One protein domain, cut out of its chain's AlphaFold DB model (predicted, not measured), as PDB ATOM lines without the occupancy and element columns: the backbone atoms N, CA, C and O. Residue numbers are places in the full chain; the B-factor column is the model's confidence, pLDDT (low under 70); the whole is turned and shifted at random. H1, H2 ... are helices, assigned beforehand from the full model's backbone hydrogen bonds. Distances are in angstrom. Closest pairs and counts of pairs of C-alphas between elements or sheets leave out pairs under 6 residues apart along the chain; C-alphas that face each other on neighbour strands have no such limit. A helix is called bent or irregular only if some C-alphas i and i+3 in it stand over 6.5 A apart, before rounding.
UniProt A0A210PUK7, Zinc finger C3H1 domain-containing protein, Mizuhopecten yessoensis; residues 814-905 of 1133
ATOM      1  N   PHE A 814      36.393 -37.996  23.140       69.25
ATOM      2  CA  PHE A 814      37.046 -39.090  22.408       69.25
ATOM      3  C   PHE A 814      38.577 -39.077  22.482       69.25
ATOM      4  O   PHE A 814      39.220 -39.682  21.630       69.25
ATOM      5  N   CYS A 815      39.187 -38.340  23.416       77.00
ATOM      6  CA  CYS A 815      40.645 -38.209  23.463       77.00
ATOM      7  C   CYS A 815      41.287 -39.207  24.437       77.00
ATOM      8  O   CYS A 815      41.334 -38.966  25.648       77.00
ATOM      9  N   ALA A 816      41.873 -40.289  23.913       77.38
ATOM     10  CA  ALA A 816      42.504 -41.333  24.733       77.38
ATOM     11  C   ALA A 816      43.683 -40.804  25.567       77.38
ATOM     12  O   ALA A 816      43.944 -41.281  26.676       77.38
ATOM     13  N   LYS A 817      44.376 -39.778  25.055       80.56
ATOM     14  CA  LYS A 817      45.475 -39.101  25.748       80.56
ATOM     15  C   LYS A 817      45.023 -38.482  27.071       80.56
ATOM     16  O   LYS A 817      45.709 -38.661  28.070       80.56
ATOM     17  N   LEU A 818      43.889 -37.779  27.110       82.12
ATOM     18  CA  LEU A 818      43.390 -37.159  28.347       82.12
ATOM     19  C   LEU A 818      43.031 -38.210  29.399       82.12
ATOM     20  O   LEU A 818      43.447 -38.073  30.550       82.12
ATOM     21  N   TYR A 819      42.353 -39.285  28.991       81.31
ATOM     22  CA  TYR A 819      42.038 -40.410  29.876       81.31
ATOM     23  C   TYR A 819      43.295 -41.076  30.446       81.31
ATOM     24  O   TYR A 819      43.332 -41.374  31.637       81.31
ATOM     25  N   HIS A 820      44.355 -41.229  29.644       84.25
ATOM     26  CA  HIS A 820      45.629 -41.779  30.113       84.25
ATOM     27  C   HIS A 820      46.249 -40.945  31.244       84.25
ATOM     28  O   HIS A 820      46.685 -41.472  32.269       84.25
ATOM     29  N   TYR A 821      46.304 -39.621  31.068       81.94
ATOM     30  CA  TYR A 821      46.870 -38.721  32.074       81.94
ATOM     31  C   TYR A 821      45.979 -38.600  33.317       81.94
ATOM     32  O   TYR A 821      46.516 -38.561  34.423       81.94
ATOM     33  N   ALA A 822      44.654 -38.606  33.156       83.19
ATOM     34  CA  ALA A 822      43.712 -38.630  34.273       83.19
ATOM     35  C   ALA A 822      43.852 -39.920  35.104       83.19
ATOM     36  O   ALA A 822      43.967 -39.855  36.327       83.19
ATOM     37  N   ALA A 823      43.946 -41.083  34.451       82.94
ATOM     38  CA  ALA A 823      44.163 -42.361  35.128       82.94
ATOM     39  C   ALA A 823      45.511 -42.393  35.870       82.94
ATOM     40  O   ALA A 823      45.565 -42.759  37.042       82.94
ATOM     41  N   ASN A 824      46.600 -41.936  35.239       83.44
ATOM     42  CA  ASN A 824      47.908 -41.838  35.898       83.44
ATOM     43  C   ASN A 824      47.904 -40.877  37.099       83.44
ATOM     44  O   ASN A 824      48.616 -41.125  38.075       83.44
ATOM     45  N   PHE A 825      47.123 -39.794  37.042       83.62
ATOM     46  CA  PHE A 825      46.943 -38.888  38.173       83.62
ATOM     47  C   PHE A 825      46.261 -39.603  39.346       83.62
ATOM     48  O   PHE A 825      46.812 -39.599  40.446       83.62
ATOM     49  N   GLU A 826      45.148 -40.305  39.127       81.56
ATOM     50  CA  GLU A 826      44.479 -41.060  40.201       81.56
ATOM     51  C   GLU A 826      45.366 -42.200  40.752       81.56
ATOM     52  O   GLU A 826      45.430 -42.406  41.968       81.56
ATOM     53  N   LEU A 827      46.174 -42.855  39.906       82.38
ATOM     54  CA  LEU A 827      47.189 -43.821  40.359       82.38
ATOM     55  C   LEU A 827      48.277 -43.177  41.225       82.38
ATOM     56  O   LEU A 827      48.738 -43.787  42.193       82.38
ATOM     57  N   SER A 828      48.687 -41.942  40.921       79.69
ATOM     58  CA  SER A 828      49.652 -41.208  41.752       79.69
ATOM     59  C   SER A 828      49.098 -40.894  43.148       79.69
ATOM     60  O   SER A 828      49.853 -40.912  44.123       79.69
ATOM     61  N   GLN A 829      47.776 -40.730  43.253       81.25
ATOM     62  CA  GLN A 829      47.041 -40.537  44.504       81.25
ATOM     63  C   GLN A 829      46.707 -41.859  45.228       81.25
ATOM     64  O   GLN A 829      46.166 -41.833  46.331       81.25
ATOM     65  N   ARG A 830      47.098 -43.013  44.658       77.50
ATOM     66  CA  ARG A 830      46.818 -44.383  45.142       77.50
ATOM     67  C   ARG A 830      45.337 -44.784  45.124       77.50
ATOM     68  O   ARG A 830      44.939 -45.677  45.868       77.50
ATOM     69  N   GLU A 831      44.537 -44.158  44.271       83.31
ATOM     70  CA  GLU A 831      43.113 -44.463  44.093       83.31
ATOM     71  C   GLU A 831      42.931 -45.377  42.867       83.31
ATOM     72  O   GLU A 831      42.524 -44.940  41.791       83.31
ATOM     73  N   GLU A 832      43.280 -46.659  43.019       80.56
ATOM     74  CA  GLU A 832      43.277 -47.649  41.924       80.56
ATOM     75  C   GLU A 832      41.872 -47.872  41.332       80.56
ATOM     76  O   GLU A 832      41.732 -47.953  40.112       80.56
ATOM     77  N   ASP A 833      40.829 -47.864  42.170       80.75
ATOM     78  CA  ASP A 833      39.437 -48.056  41.740       80.75
ATOM     79  C   ASP A 833      38.964 -46.930  40.801       80.75
ATOM     80  O   ASP A 833      38.368 -47.187  39.757       80.75
ATOM     81  N   LYS A 834      39.293 -45.669  41.118       80.44
ATOM     82  CA  LYS A 834      38.935 -44.509  40.280       80.44
ATOM     83  C   LYS A 834      39.714 -44.483  38.970       80.44
ATOM     84  O   LYS A 834      39.178 -44.069  37.942       80.44
ATOM     85  N   ALA A 835      40.976 -44.911  38.996       82.44
ATOM     86  CA  ALA A 835      41.781 -45.038  37.787       82.44
ATOM     87  C   ALA A 835      41.200 -46.103  36.844       82.44
ATOM     88  O   ALA A 835      41.111 -45.864  35.640       82.44
ATOM     89  N   LEU A 836      40.750 -47.236  37.392       81.81
ATOM     90  CA  LEU A 836      40.090 -48.301  36.641       81.81
ATOM     91  C   LEU A 836      38.774 -47.807  36.025       81.81
ATOM     92  O   LEU A 836      38.588 -47.940  34.817       81.81
ATOM     93  N   GLU A 837      37.927 -47.121  36.800       81.88
ATOM     94  CA  GLU A 837      36.703 -46.491  36.283       81.88
ATOM     95  C   GLU A 837      36.998 -45.498  35.142       81.88
ATOM     96  O   GLU A 837      36.309 -45.506  34.124       81.88
ATOM     97  N   CYS A 838      38.044 -44.669  35.257       81.44
ATOM     98  CA  CYS A 838      38.432 -43.729  34.197       81.44
ATOM     99  C   CYS A 838      38.859 -44.438  32.901       81.44
ATOM    100  O   CYS A 838      38.526 -43.975  31.807       81.44
ATOM    101  N   LEU A 839      39.588 -45.553  33.007       80.62
ATOM    102  CA  LEU A 839      40.034 -46.339  31.855       80.62
ATOM    103  C   LEU A 839      38.869 -47.081  31.190       80.62
ATOM    104  O   LEU A 839      38.785 -47.099  29.962       80.62
ATOM    105  N   GLU A 840      37.927 -47.614  31.966       80.00
ATOM    106  CA  GLU A 840      36.700 -48.215  31.431       80.00
ATOM    107  C   GLU A 840      35.813 -47.168  30.742       80.00
ATOM    108  O   GLU A 840      35.328 -47.387  29.631       80.00
ATOM    109  N   GLN A 841      35.662 -45.981  31.338       77.50
ATOM    110  CA  GLN A 841      34.936 -44.869  30.714       77.50
ATOM    111  C   GLN A 841      35.591 -44.407  29.406       77.50
ATOM    112  O   GLN A 841      34.879 -44.018  28.480       77.50
ATOM    113  N   SER A 842      36.921 -44.501  29.299       78.62
ATOM    114  CA  SER A 842      37.652 -44.108  28.090       78.62
ATOM    115  C   SER A 842      37.269 -44.923  26.860       78.62
ATOM    116  O   SER A 842      37.244 -44.371  25.769       78.62
ATOM    117  N   ILE A 843      36.953 -46.215  27.016       73.19
ATOM    118  CA  ILE A 843      36.565 -47.069  25.888       73.19
ATOM    119  C   ILE A 843      35.059 -47.008  25.642       73.19
ATOM    120  O   ILE A 843      34.624 -46.968  24.493       73.19
ATOM    121  N   ILE A 844      34.263 -46.919  26.711       76.31
ATOM    122  CA  ILE A 844      32.803 -46.789  26.626       76.31
ATOM    123  C   ILE A 844      32.415 -45.499  25.889       76.31
ATOM    124  O   ILE A 844      31.415 -45.491  25.174       76.31
ATOM    125  N   SER A 845      33.208 -44.426  25.990       72.94
ATOM    126  CA  SER A 845      32.908 -43.165  25.305       72.94
ATOM    127  C   SER A 845      32.901 -43.277  23.772       72.94
ATOM    128  O   SER A 845      32.143 -42.541  23.141       72.94
ATOM    129  N   TYR A 846      33.637 -44.227  23.174       69.75
ATOM    130  CA  TYR A 846      33.693 -44.449  21.718       69.75
ATOM    131  C   TYR A 846      32.488 -45.222  21.148       69.75
ATOM    132  O   TYR A 846      32.230 -45.144  19.943       69.75
ATOM    133  N   TYR A 847      31.744 -45.953  21.983       71.56
ATOM    134  CA  TYR A 847      30.647 -46.831  21.561       71.56
ATOM    135  C   TYR A 847      29.283 -46.311  22.035       71.56
ATOM    136  O   TYR A 847      29.159 -45.734  23.116       71.56
ATOM    137  N   ASP A 848      28.234 -46.508  21.237       61.59
ATOM    138  CA  ASP A 848      26.863 -46.154  21.618       61.59
ATOM    139  C   ASP A 848      26.278 -47.244  22.533       61.59
ATOM    140  O   ASP A 848      25.646 -48.201  22.083       61.59
ATOM    141  N   VAL A 849      26.580 -47.150  23.832       60.25
ATOM    142  CA  VAL A 849      26.125 -48.106  24.851       60.25
ATOM    143  C   VAL A 849      24.948 -47.511  25.624       60.25
ATOM    144  O   VAL A 849      25.089 -46.523  26.348       60.25
ATOM    145  N   SER A 850      23.772 -48.136  25.519       51.81
ATOM    146  CA  SER A 850      22.609 -47.758  26.326       51.81
ATOM    147  C   SER A 850      22.864 -48.060  27.814       51.81
ATOM    148  O   SER A 850      23.429 -49.095  28.167       51.81
ATOM    149  N   THR A 851      22.430 -47.182  28.727       48.88
ATOM    150  CA  THR A 851      22.689 -47.256  30.189       48.88
ATOM    151  C   THR A 851      22.249 -48.562  30.881       48.88
ATOM    152  O   THR A 851      22.546 -48.769  32.054       48.88
ATOM    153  N   THR A 852      21.528 -49.441  30.184       44.34
ATOM    154  CA  THR A 852      21.073 -50.763  30.642       44.34
ATOM    155  C   THR A 852      22.013 -51.923  30.279       44.34
ATOM    156  O   THR A 852      21.900 -52.986  30.886       44.34
ATOM    157  N   GLU A 853      22.957 -51.734  29.349       51.00
ATOM    158  CA  GLU A 853      23.876 -52.770  28.836       51.00
ATOM    159  C   GLU A 853      25.318 -52.635  29.359       51.00
ATOM    160  O   GLU A 853      26.119 -53.553  29.206       51.00
ATOM    161  N   THR A 854      25.641 -51.552  30.074       49.69
ATOM    162  CA  THR A 854      26.980 -51.270  30.637       49.69
ATOM    163  C   THR A 854      27.497 -52.331  31.616       49.69
ATOM    164  O   THR A 854      28.698 -52.440  31.815       49.69
ATOM    165  N   ARG A 855      26.616 -53.151  32.208       49.06
ATOM    166  CA  ARG A 855      26.999 -54.286  33.075       49.06
ATOM    167  C   ARG A 855      27.366 -55.571  32.319       49.06
ATOM    168  O   ARG A 855      27.802 -56.521  32.959       49.06
ATOM    169  N   PHE A 856      27.135 -55.632  31.007       49.06
ATOM    170  CA  PHE A 856      27.276 -56.852  30.197       49.06
ATOM    171  C   PHE A 856      28.336 -56.755  29.096       49.06
ATOM    172  O   PHE A 856      28.581 -57.751  28.415       49.06
ATOM    173  N   VAL A 857      28.966 -55.592  28.919       60.06
ATOM    174  CA  VAL A 857      30.016 -55.391  27.921       60.06
ATOM    175  C   VAL A 857      31.366 -55.357  28.626       60.06
ATOM    176  O   VAL A 857      31.579 -54.539  29.512       60.06
ATOM    177  N   ASP A 858      32.251 -56.272  28.242       69.56
ATOM    178  CA  ASP A 858      33.609 -56.377  28.775       69.56
ATOM    179  C   ASP A 858      34.502 -55.282  28.151       69.56
ATOM    180  O   ASP A 858      34.711 -55.306  26.929       69.56
ATOM    181  N   PRO A 859      35.032 -54.324  28.942       71.75
ATOM    182  CA  PRO A 859      35.911 -53.264  28.448       71.75
ATOM    183  C   PRO A 859      37.132 -53.801  27.692       71.75
ATOM    184  O   PRO A 859      37.549 -53.197  26.704       71.75
ATOM    185  N   ASN A 860      37.655 -54.971  28.079       74.81
ATOM    186  CA  ASN A 860      38.794 -55.601  27.405       74.81
ATOM    187  C   ASN A 860      38.440 -56.025  25.974       74.81
ATOM    188  O   ASN A 860      39.218 -55.814  25.047       74.81
ATOM    189  N   GLN A 861      37.232 -56.553  25.758       73.00
ATOM    190  CA  GLN A 861      36.763 -56.948  24.425       73.00
ATOM    191  C   GLN A 861      36.522 -55.727  23.530       73.00
ATOM    192  O   GLN A 861      36.788 -55.790  22.331       73.00
ATOM    193  N   LEU A 862      36.086 -54.599  24.103       73.44
ATOM    194  CA  LEU A 862      35.949 -53.334  23.375       73.44
ATOM    195  C   LEU A 862      37.299 -52.743  22.953       73.44
ATOM    196  O   LEU A 862      37.399 -52.219  21.839       73.44
ATOM    197  N   PHE A 863      38.327 -52.849  23.803       76.06
ATOM    198  CA  PHE A 863      39.701 -52.485  23.445       76.06
ATOM    199  C   PHE A 863      40.240 -53.387  22.332       76.06
ATOM    200  O   PHE A 863      40.745 -52.867  21.341       76.06
ATOM    201  N   CYS A 864      40.053 -54.710  22.423       74.50
ATOM    202  CA  CYS A 864      40.488 -55.632  21.371       74.50
ATOM    203  C   CYS A 864      39.828 -55.335  20.015       74.50
ATOM    204  O   CYS A 864      40.508 -55.371  18.995       74.50
ATOM    205  N   VAL A 865      38.532 -54.991  19.985       71.94
ATOM    206  CA  VAL A 865      37.851 -54.588  18.738       71.94
ATOM    207  C   VAL A 865      38.411 -53.280  18.178       71.94
ATOM    208  O   VAL A 865      38.539 -53.145  16.967       71.94
ATOM    209  N   LEU A 866      38.746 -52.315  19.035       71.81
ATOM    210  CA  LEU A 866      39.239 -51.008  18.598       71.81
ATOM    211  C   LEU A 866      40.708 -51.045  18.134       71.81
ATOM    212  O   LEU A 866      41.121 -50.209  17.334       71.81
ATOM    213  N   LEU A 867      41.479 -52.017  18.628       73.81
ATOM    214  CA  LEU A 867      42.898 -52.232  18.331       73.81
ATOM    215  C   LEU A 867      43.146 -53.320  17.263       73.81
ATOM    216  O   LEU A 867      44.300 -53.651  16.997       73.81
ATOM    217  N   ASP A 868      42.082 -53.855  16.646       72.88
ATOM    218  CA  ASP A 868      42.115 -54.963  15.673       72.88
ATOM    219  C   ASP A 868      42.771 -56.265  16.213       72.88
ATOM    220  O   ASP A 868      43.363 -57.045  15.460       72.88
ATOM    221  N   GLU A 869      42.653 -56.544  17.517       69.88
ATOM    222  CA  GLU A 869      43.102 -57.804  18.131       69.88
ATOM    223  C   GLU A 869      42.036 -58.914  18.059       69.88
ATOM    224  O   GLU A 869      40.848 -58.684  17.827       69.88
ATOM    225  N   ALA A 870      42.455 -60.172  18.238       64.12
ATOM    226  CA  ALA A 870      41.572 -61.326  18.088       64.12
ATOM    227  C   ALA A 870      40.505 -61.385  19.197       64.12
ATOM    228  O   ALA A 870      40.810 -61.620  20.364       64.12
ATOM    229  N   VAL A 871      39.236 -61.254  18.810       66.75
ATOM    230  CA  VAL A 871      38.083 -61.344  19.718       66.75
ATOM    231  C   VAL A 871      37.384 -62.699  19.551       66.75
ATOM    232  O   VAL A 871      37.339 -63.229  18.434       66.75
ATOM    233  N   PRO A 872      36.826 -63.303  20.622       67.75
ATOM    234  CA  PRO A 872      36.028 -64.516  20.495       67.75
ATOM    235  C   PRO A 872      34.926 -64.362  19.439       67.75
ATOM    236  O   PRO A 872      34.177 -63.389  19.451       67.75
ATOM    237  N   LEU A 873      34.774 -65.365  18.566       58.09
ATOM    238  CA  LEU A 873      33.806 -65.380  17.450       58.09
ATOM    239  C   LEU A 873      32.334 -65.180  17.879       58.09
ATOM    240  O   LEU A 873      31.460 -65.008  17.034       58.09
ATOM    241  N   THR A 874      32.049 -65.251  19.181       53.00
ATOM    242  CA  THR A 874      30.729 -65.059  19.794       53.00
ATOM    243  C   THR A 874      30.407 -63.604  20.145       53.00
ATOM    244  O   THR A 874      29.265 -63.329  20.504       53.00
ATOM    245  N   PHE A 875      31.373 -62.684  20.084       63.81
ATOM    246  CA  PHE A 875      31.179 -61.280  20.455       63.81
ATOM    247  C   PHE A 875      30.690 -60.443  19.264       63.81
ATOM    248  O   PHE A 875      31.240 -60.531  18.167       63.81
ATOM    249  N   GLN A 876      29.665 -59.616  19.486       60.72
ATOM    250  CA  GLN A 876      29.201 -58.616  18.521       60.72
ATOM    251  C   GLN A 876      29.448 -57.219  19.104       60.72
ATOM    252  O   GLN A 876      28.848 -56.903  20.133       60.72
ATOM    253  N   PRO A 877      30.317 -56.394  18.494       62.88
ATOM    254  CA  PRO A 877      30.611 -55.075  19.030       62.88
ATOM    255  C   PRO A 877      29.434 -54.100  18.856       62.88
ATOM    256  O   PRO A 877      28.761 -54.139  17.819       62.88
ATOM    257  N   PRO A 878      29.200 -53.202  19.832       68.62
ATOM    258  CA  PRO A 878      28.269 -52.087  19.674       68.62
ATOM    259  C   PRO A 878      28.731 -51.113  18.569       68.62
ATOM    260  O   PRO A 878      29.919 -51.071  18.239       68.62
ATOM    261  N   PRO A 879      27.817 -50.329  17.962       66.56
ATOM    262  CA  PRO A 879      28.179 -49.340  16.949       66.56
ATOM    263  C   PRO A 879      28.955 -48.160  17.559       66.56
ATOM    264  O   PRO A 879      28.767 -47.809  18.723       66.56
ATOM    265  N   TYR A 880      29.821 -47.528  16.762       69.25
ATOM    266  CA  TYR A 880      30.536 -46.313  17.165       69.25
ATOM    267  C   TYR A 880      29.584 -45.115  17.304       69.25
ATOM    268  O   TYR A 880      28.643 -44.980  16.517       69.25
ATOM    269  N   LYS A 881      29.860 -44.213  18.257       69.31
ATOM    270  CA  LYS A 881      29.141 -42.930  18.373       69.31
ATOM    271  C   LYS A 881      29.424 -42.002  17.182       69.31
ATOM    272  O   LYS A 881      30.490 -42.055  16.562       69.31
ATOM    273  N   GLU A 882      28.482 -41.102  16.885       56.56
ATOM    274  CA  GLU A 882      28.643 -40.070  15.851       56.56
ATOM    275  C   GLU A 882      29.854 -39.163  16.161       56.56
ATOM    276  O   GLU A 882      29.885 -38.484  17.183       56.56
ATOM    277  N   GLY A 883      30.864 -39.153  15.279       60.06
ATOM    278  CA  GLY A 883      32.081 -38.333  15.418       60.06
ATOM    279  C   GLY A 883      33.397 -39.118  15.503       60.06
ATOM    280  O   GLY A 883      34.461 -38.539  15.280       60.06
ATOM    281  N   VAL A 884      33.347 -40.434  15.737       62.97
ATOM    282  CA  VAL A 884      34.537 -41.301  15.722       62.97
ATOM    283  C   VAL A 884      34.968 -41.560  14.274       62.97
ATOM    284  O   VAL A 884      34.283 -42.240  13.511       62.97
ATOM    285  N   THR A 885      36.110 -41.000  13.871       65.56
ATOM    286  CA  THR A 885      36.702 -41.216  12.540       65.56
ATOM    287  C   THR A 885      37.927 -42.124  12.633       65.56
ATOM    288  O   THR A 885      38.648 -42.116  13.629       65.56
ATOM    289  N   GLY A 886      38.224 -42.882  11.572       62.59
ATOM    290  CA  GLY A 886      39.424 -43.730  11.527       62.59
ATOM    291  C   GLY A 886      40.747 -42.951  11.629       62.59
ATOM    292  O   GLY A 886      41.772 -43.529  11.976       62.59
ATOM    293  N   GLU A 887      40.744 -41.643  11.355       62.34
ATOM    294  CA  GLU A 887      41.904 -40.761  11.552       62.34
ATOM    295  C   GLU A 887      42.112 -40.397  13.027       62.34
ATOM    296  O   GLU A 887      43.251 -40.371  13.488       62.34
ATOM    297  N   LEU A 888      41.025 -40.203  13.784       68.00
ATOM    298  CA  LEU A 888      41.075 -39.983  15.230       68.00
ATOM    299  C   LEU A 888      41.641 -41.211  15.955       68.00
ATOM    300  O   LEU A 888      42.541 -41.076  16.778       68.00
ATOM    301  N   ILE A 889      41.182 -42.411  15.578       69.00
ATOM    302  CA  ILE A 889      41.686 -43.673  16.144       69.00
ATOM    303  C   ILE A 889      43.181 -43.835  15.850       69.00
ATOM    304  O   ILE A 889      43.937 -44.213  16.736       69.00
ATOM    305  N   LYS A 890      43.643 -43.494  14.639       69.12
ATOM    306  CA  LYS A 890      45.076 -43.538  14.294       69.12
ATOM    307  C   LYS A 890      45.914 -42.525  15.076       69.12
ATOM    308  O   LYS A 890      47.047 -42.841  15.424       69.12
ATOM    309  N   ALA A 891      45.383 -41.331  15.334       69.31
ATOM    310  CA  ALA A 891      46.078 -40.295  16.098       69.31
ATOM    311  C   ALA A 891      46.209 -40.660  17.588       69.31
ATOM    312  O   ALA A 891      47.259 -40.431  18.188       69.31
ATOM    313  N   ASP A 892      45.173 -41.276  18.161       75.31
ATOM    314  CA  ASP A 892      45.129 -41.684  19.569       75.31
ATOM    315  C   ASP A 892      45.612 -43.122  19.817       75.31
ATOM    316  O   ASP A 892      45.741 -43.537  20.971       75.31
ATOM    317  N   LEU A 893      45.949 -43.867  18.758       80.38
ATOM    318  CA  LEU A 893      46.366 -45.273  18.808       80.38
ATOM    319  C   LEU A 893      47.426 -45.573  19.887       80.38
ATOM    320  O   LEU A 893      47.238 -46.538  20.628       80.38
ATOM    321  N   PRO A 894      48.500 -44.769  20.065       81.38
ATOM    322  CA  PRO A 894      49.480 -45.030  21.121       81.38
ATOM    323  C   PRO A 894      48.874 -44.971  22.525       81.38
ATOM    324  O   PRO A 894      49.230 -45.764  23.393       81.38
ATOM    325  N   TYR A 895      47.962 -44.028  22.761       81.00
ATOM    326  CA  TYR A 895      47.327 -43.839  24.060       81.00
ATOM    327  C   TYR A 895      46.239 -44.877  24.323       81.00
ATOM    328  O   TYR A 895      46.055 -45.269  25.469       81.00
ATOM    329  N   LEU A 896      45.579 -45.378  23.280       82.56
ATOM    330  CA  LEU A 896      44.646 -46.501  23.379       82.56
ATOM    331  C   LEU A 896      45.363 -47.788  23.802       82.56
ATOM    332  O   LEU A 896      44.921 -48.438  24.747       82.56
ATOM    333  N   TRP A 897      46.516 -48.096  23.193       84.06
ATOM    334  CA  TRP A 897      47.377 -49.200  23.639       84.06
ATOM    335  C   TRP A 897      47.834 -49.020  25.088       84.06
ATOM    336  O   TRP A 897      47.758 -49.952  25.882       84.06
ATOM    337  N   LEU A 898      48.276 -47.815  25.466       84.06
ATOM    338  CA  LEU A 898      48.702 -47.531  26.839       84.06
ATOM    339  C   LEU A 898      47.559 -47.661  27.857       84.06
ATOM    340  O   LEU A 898      47.779 -48.168  28.958       84.06
ATOM    341  N   ASN A 899      46.349 -47.224  27.508       84.50
ATOM    342  CA  ASN A 899      45.167 -47.356  28.360       84.50
ATOM    343  C   ASN A 899      44.773 -48.825  28.533       84.50
ATOM    344  O   ASN A 899      44.509 -49.253  29.651       84.50
ATOM    345  N   TYR A 900      44.828 -49.617  27.462       83.19
ATOM    346  CA  TYR A 900      44.565 -51.051  27.542       83.19
ATOM    347  C   TYR A 900      45.625 -51.788  28.374       83.19
ATOM    348  O   TYR A 900      45.281 -52.556  29.270       83.19
ATOM    349  N   CYS A 901      46.914 -51.486  28.177       84.50
ATOM    350  CA  CYS A 901      47.974 -52.047  29.012       84.50
ATOM    351  C   CYS A 901      47.782 -51.695  30.492       84.50
ATOM    352  O   CYS A 901      47.856 -52.574  31.342       84.50
ATOM    353  N   THR A 902      47.511 -50.426  30.815       81.88
ATOM    354  CA  THR A 902      47.296 -49.998  32.209       81.88
ATOM    355  C   THR A 902      46.047 -50.621  32.833       81.88
ATOM    356  O   THR A 902      46.081 -50.962  34.013       81.88
ATOM    357  N   LEU A 903      44.986 -50.856  32.057       83.88
ATOM    358  CA  LEU A 903      43.803 -51.590  32.512       83.88
ATOM    359  C   LEU A 903      44.152 -53.040  32.890       83.88
ATOM    360  O   LEU A 903      43.838 -53.472  33.999       83.88
ATOM    361  N   LEU A 904      44.859 -53.764  32.015       82.75
ATOM    362  CA  LEU A 904      45.298 -55.143  32.272       82.75
ATOM    363  C   LEU A 904      46.245 -55.236  33.477       82.75
ATOM    364  O   LEU A 904      46.176 -56.185  34.259       82.75
ATOM    365  N   GLU A 905      47.110 -54.233  33.660       82.25
ATOM    366  CA  GLU A 905      47.985 -54.130  34.830       82.25
ATOM    367  C   GLU A 905      47.198 -54.021  36.140       82.25
ATOM    368  O   GLU A 905      47.553 -54.683  37.117       82.25
TER     369      GLU A 905
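Overview. This is residues 814 to 905 of the 1133 residues of the protein "Zinc finger C3H1 domain-containing protein" of Mizuhopecten yessoensis (UniProt A0A210PUK7). Three helices make a partly formed up-and-down bundle: H1 and H2 lie side by side as a helical hairpin, and residues 892 to 903 of the long, kinked helix H4 pack on parts of both. The short helix H3 packs on residues 840 to 844 of H2, and two long links without a named element, residues 845 to 858 and 867 to 885, lead into it and away from it. The printed part has 92 residues, with four named helices in the order H1, H2, H3, H4 and no named strand; the class is all helix. The whole is compact, with a radius of gyration of the C-alphas of 12.9 A and spans of 37 by 29 by 24 A.

Arrangement. The longest helix, H4, residues 886 to 905, has a kink of 62 degrees near residue 893. It is irregular, with C-alphas 891 and 894 7.7 A apart, and its line is a rough one. With residues 892 to 899 alone it touches residues 816 to 820 of H1, residues 816 to 828, the closest C-alphas being those of Lys 817 and Tyr 895 at 5.4 A; the two run the same way at a shallow tilt of 22 degrees. With residues 899 to 903 alone H4 touches residues 836 to 840 of H2, residues 832 to 844; the closest C-alphas, of Leu 839 and Asn 899, are 6.3 A apart, and the helices run opposite ways at a shallow tilt of 29 degrees. H1 and H2 form a helical hairpin and touch, opposite ways at a shallow tilt of 9 degrees, with the C-alphas of Ala 823 and Ala 835 closest at 4.5 A. H1, H2 and H4 are an up-and-down bundle, in which each helix runs against the one before it in the chain. H3, residues 859 to 866, touches residues 840 to 844 of H2, with the C-alphas of Glu 840 and Pro 859 closest at 5.9 A; they run the same way at a tilt of 37 degrees, only just steep. H3 and H4, also a helical hairpin, only just touch, with 3 pairs of C-alphas within 8 A, the closest being Phe 863 and Tyr 900 at 6.5 A. H1 and H3 are apart. In H1 and H3 every O i to N i+4 pair is within hydrogen-bond range; in H2 8 of 9 are, and in H4 14 of 16.

Along the chain. H4 spans 26.9 A from C-alpha 886 to C-alpha 905 at (47.985, -54.130, 34.830). H1 spans 18.5 A from C-alpha 816 at (42.504, -41.333, 24.733), H2 18.6 A and H3 10.6 A.

Size, cuts and confidence. The farthest C-alphas, of Gln 829 and Leu 873, are 39.0 A apart. The printed part has no cut. The link from H1 to H2 is tight; those from H2 to H3 and from H3 to H4 are long. The mean pLDDT of the printed part is 72.5, and residues 814, 846, 848 to 858 and 869 to 891 are under 70.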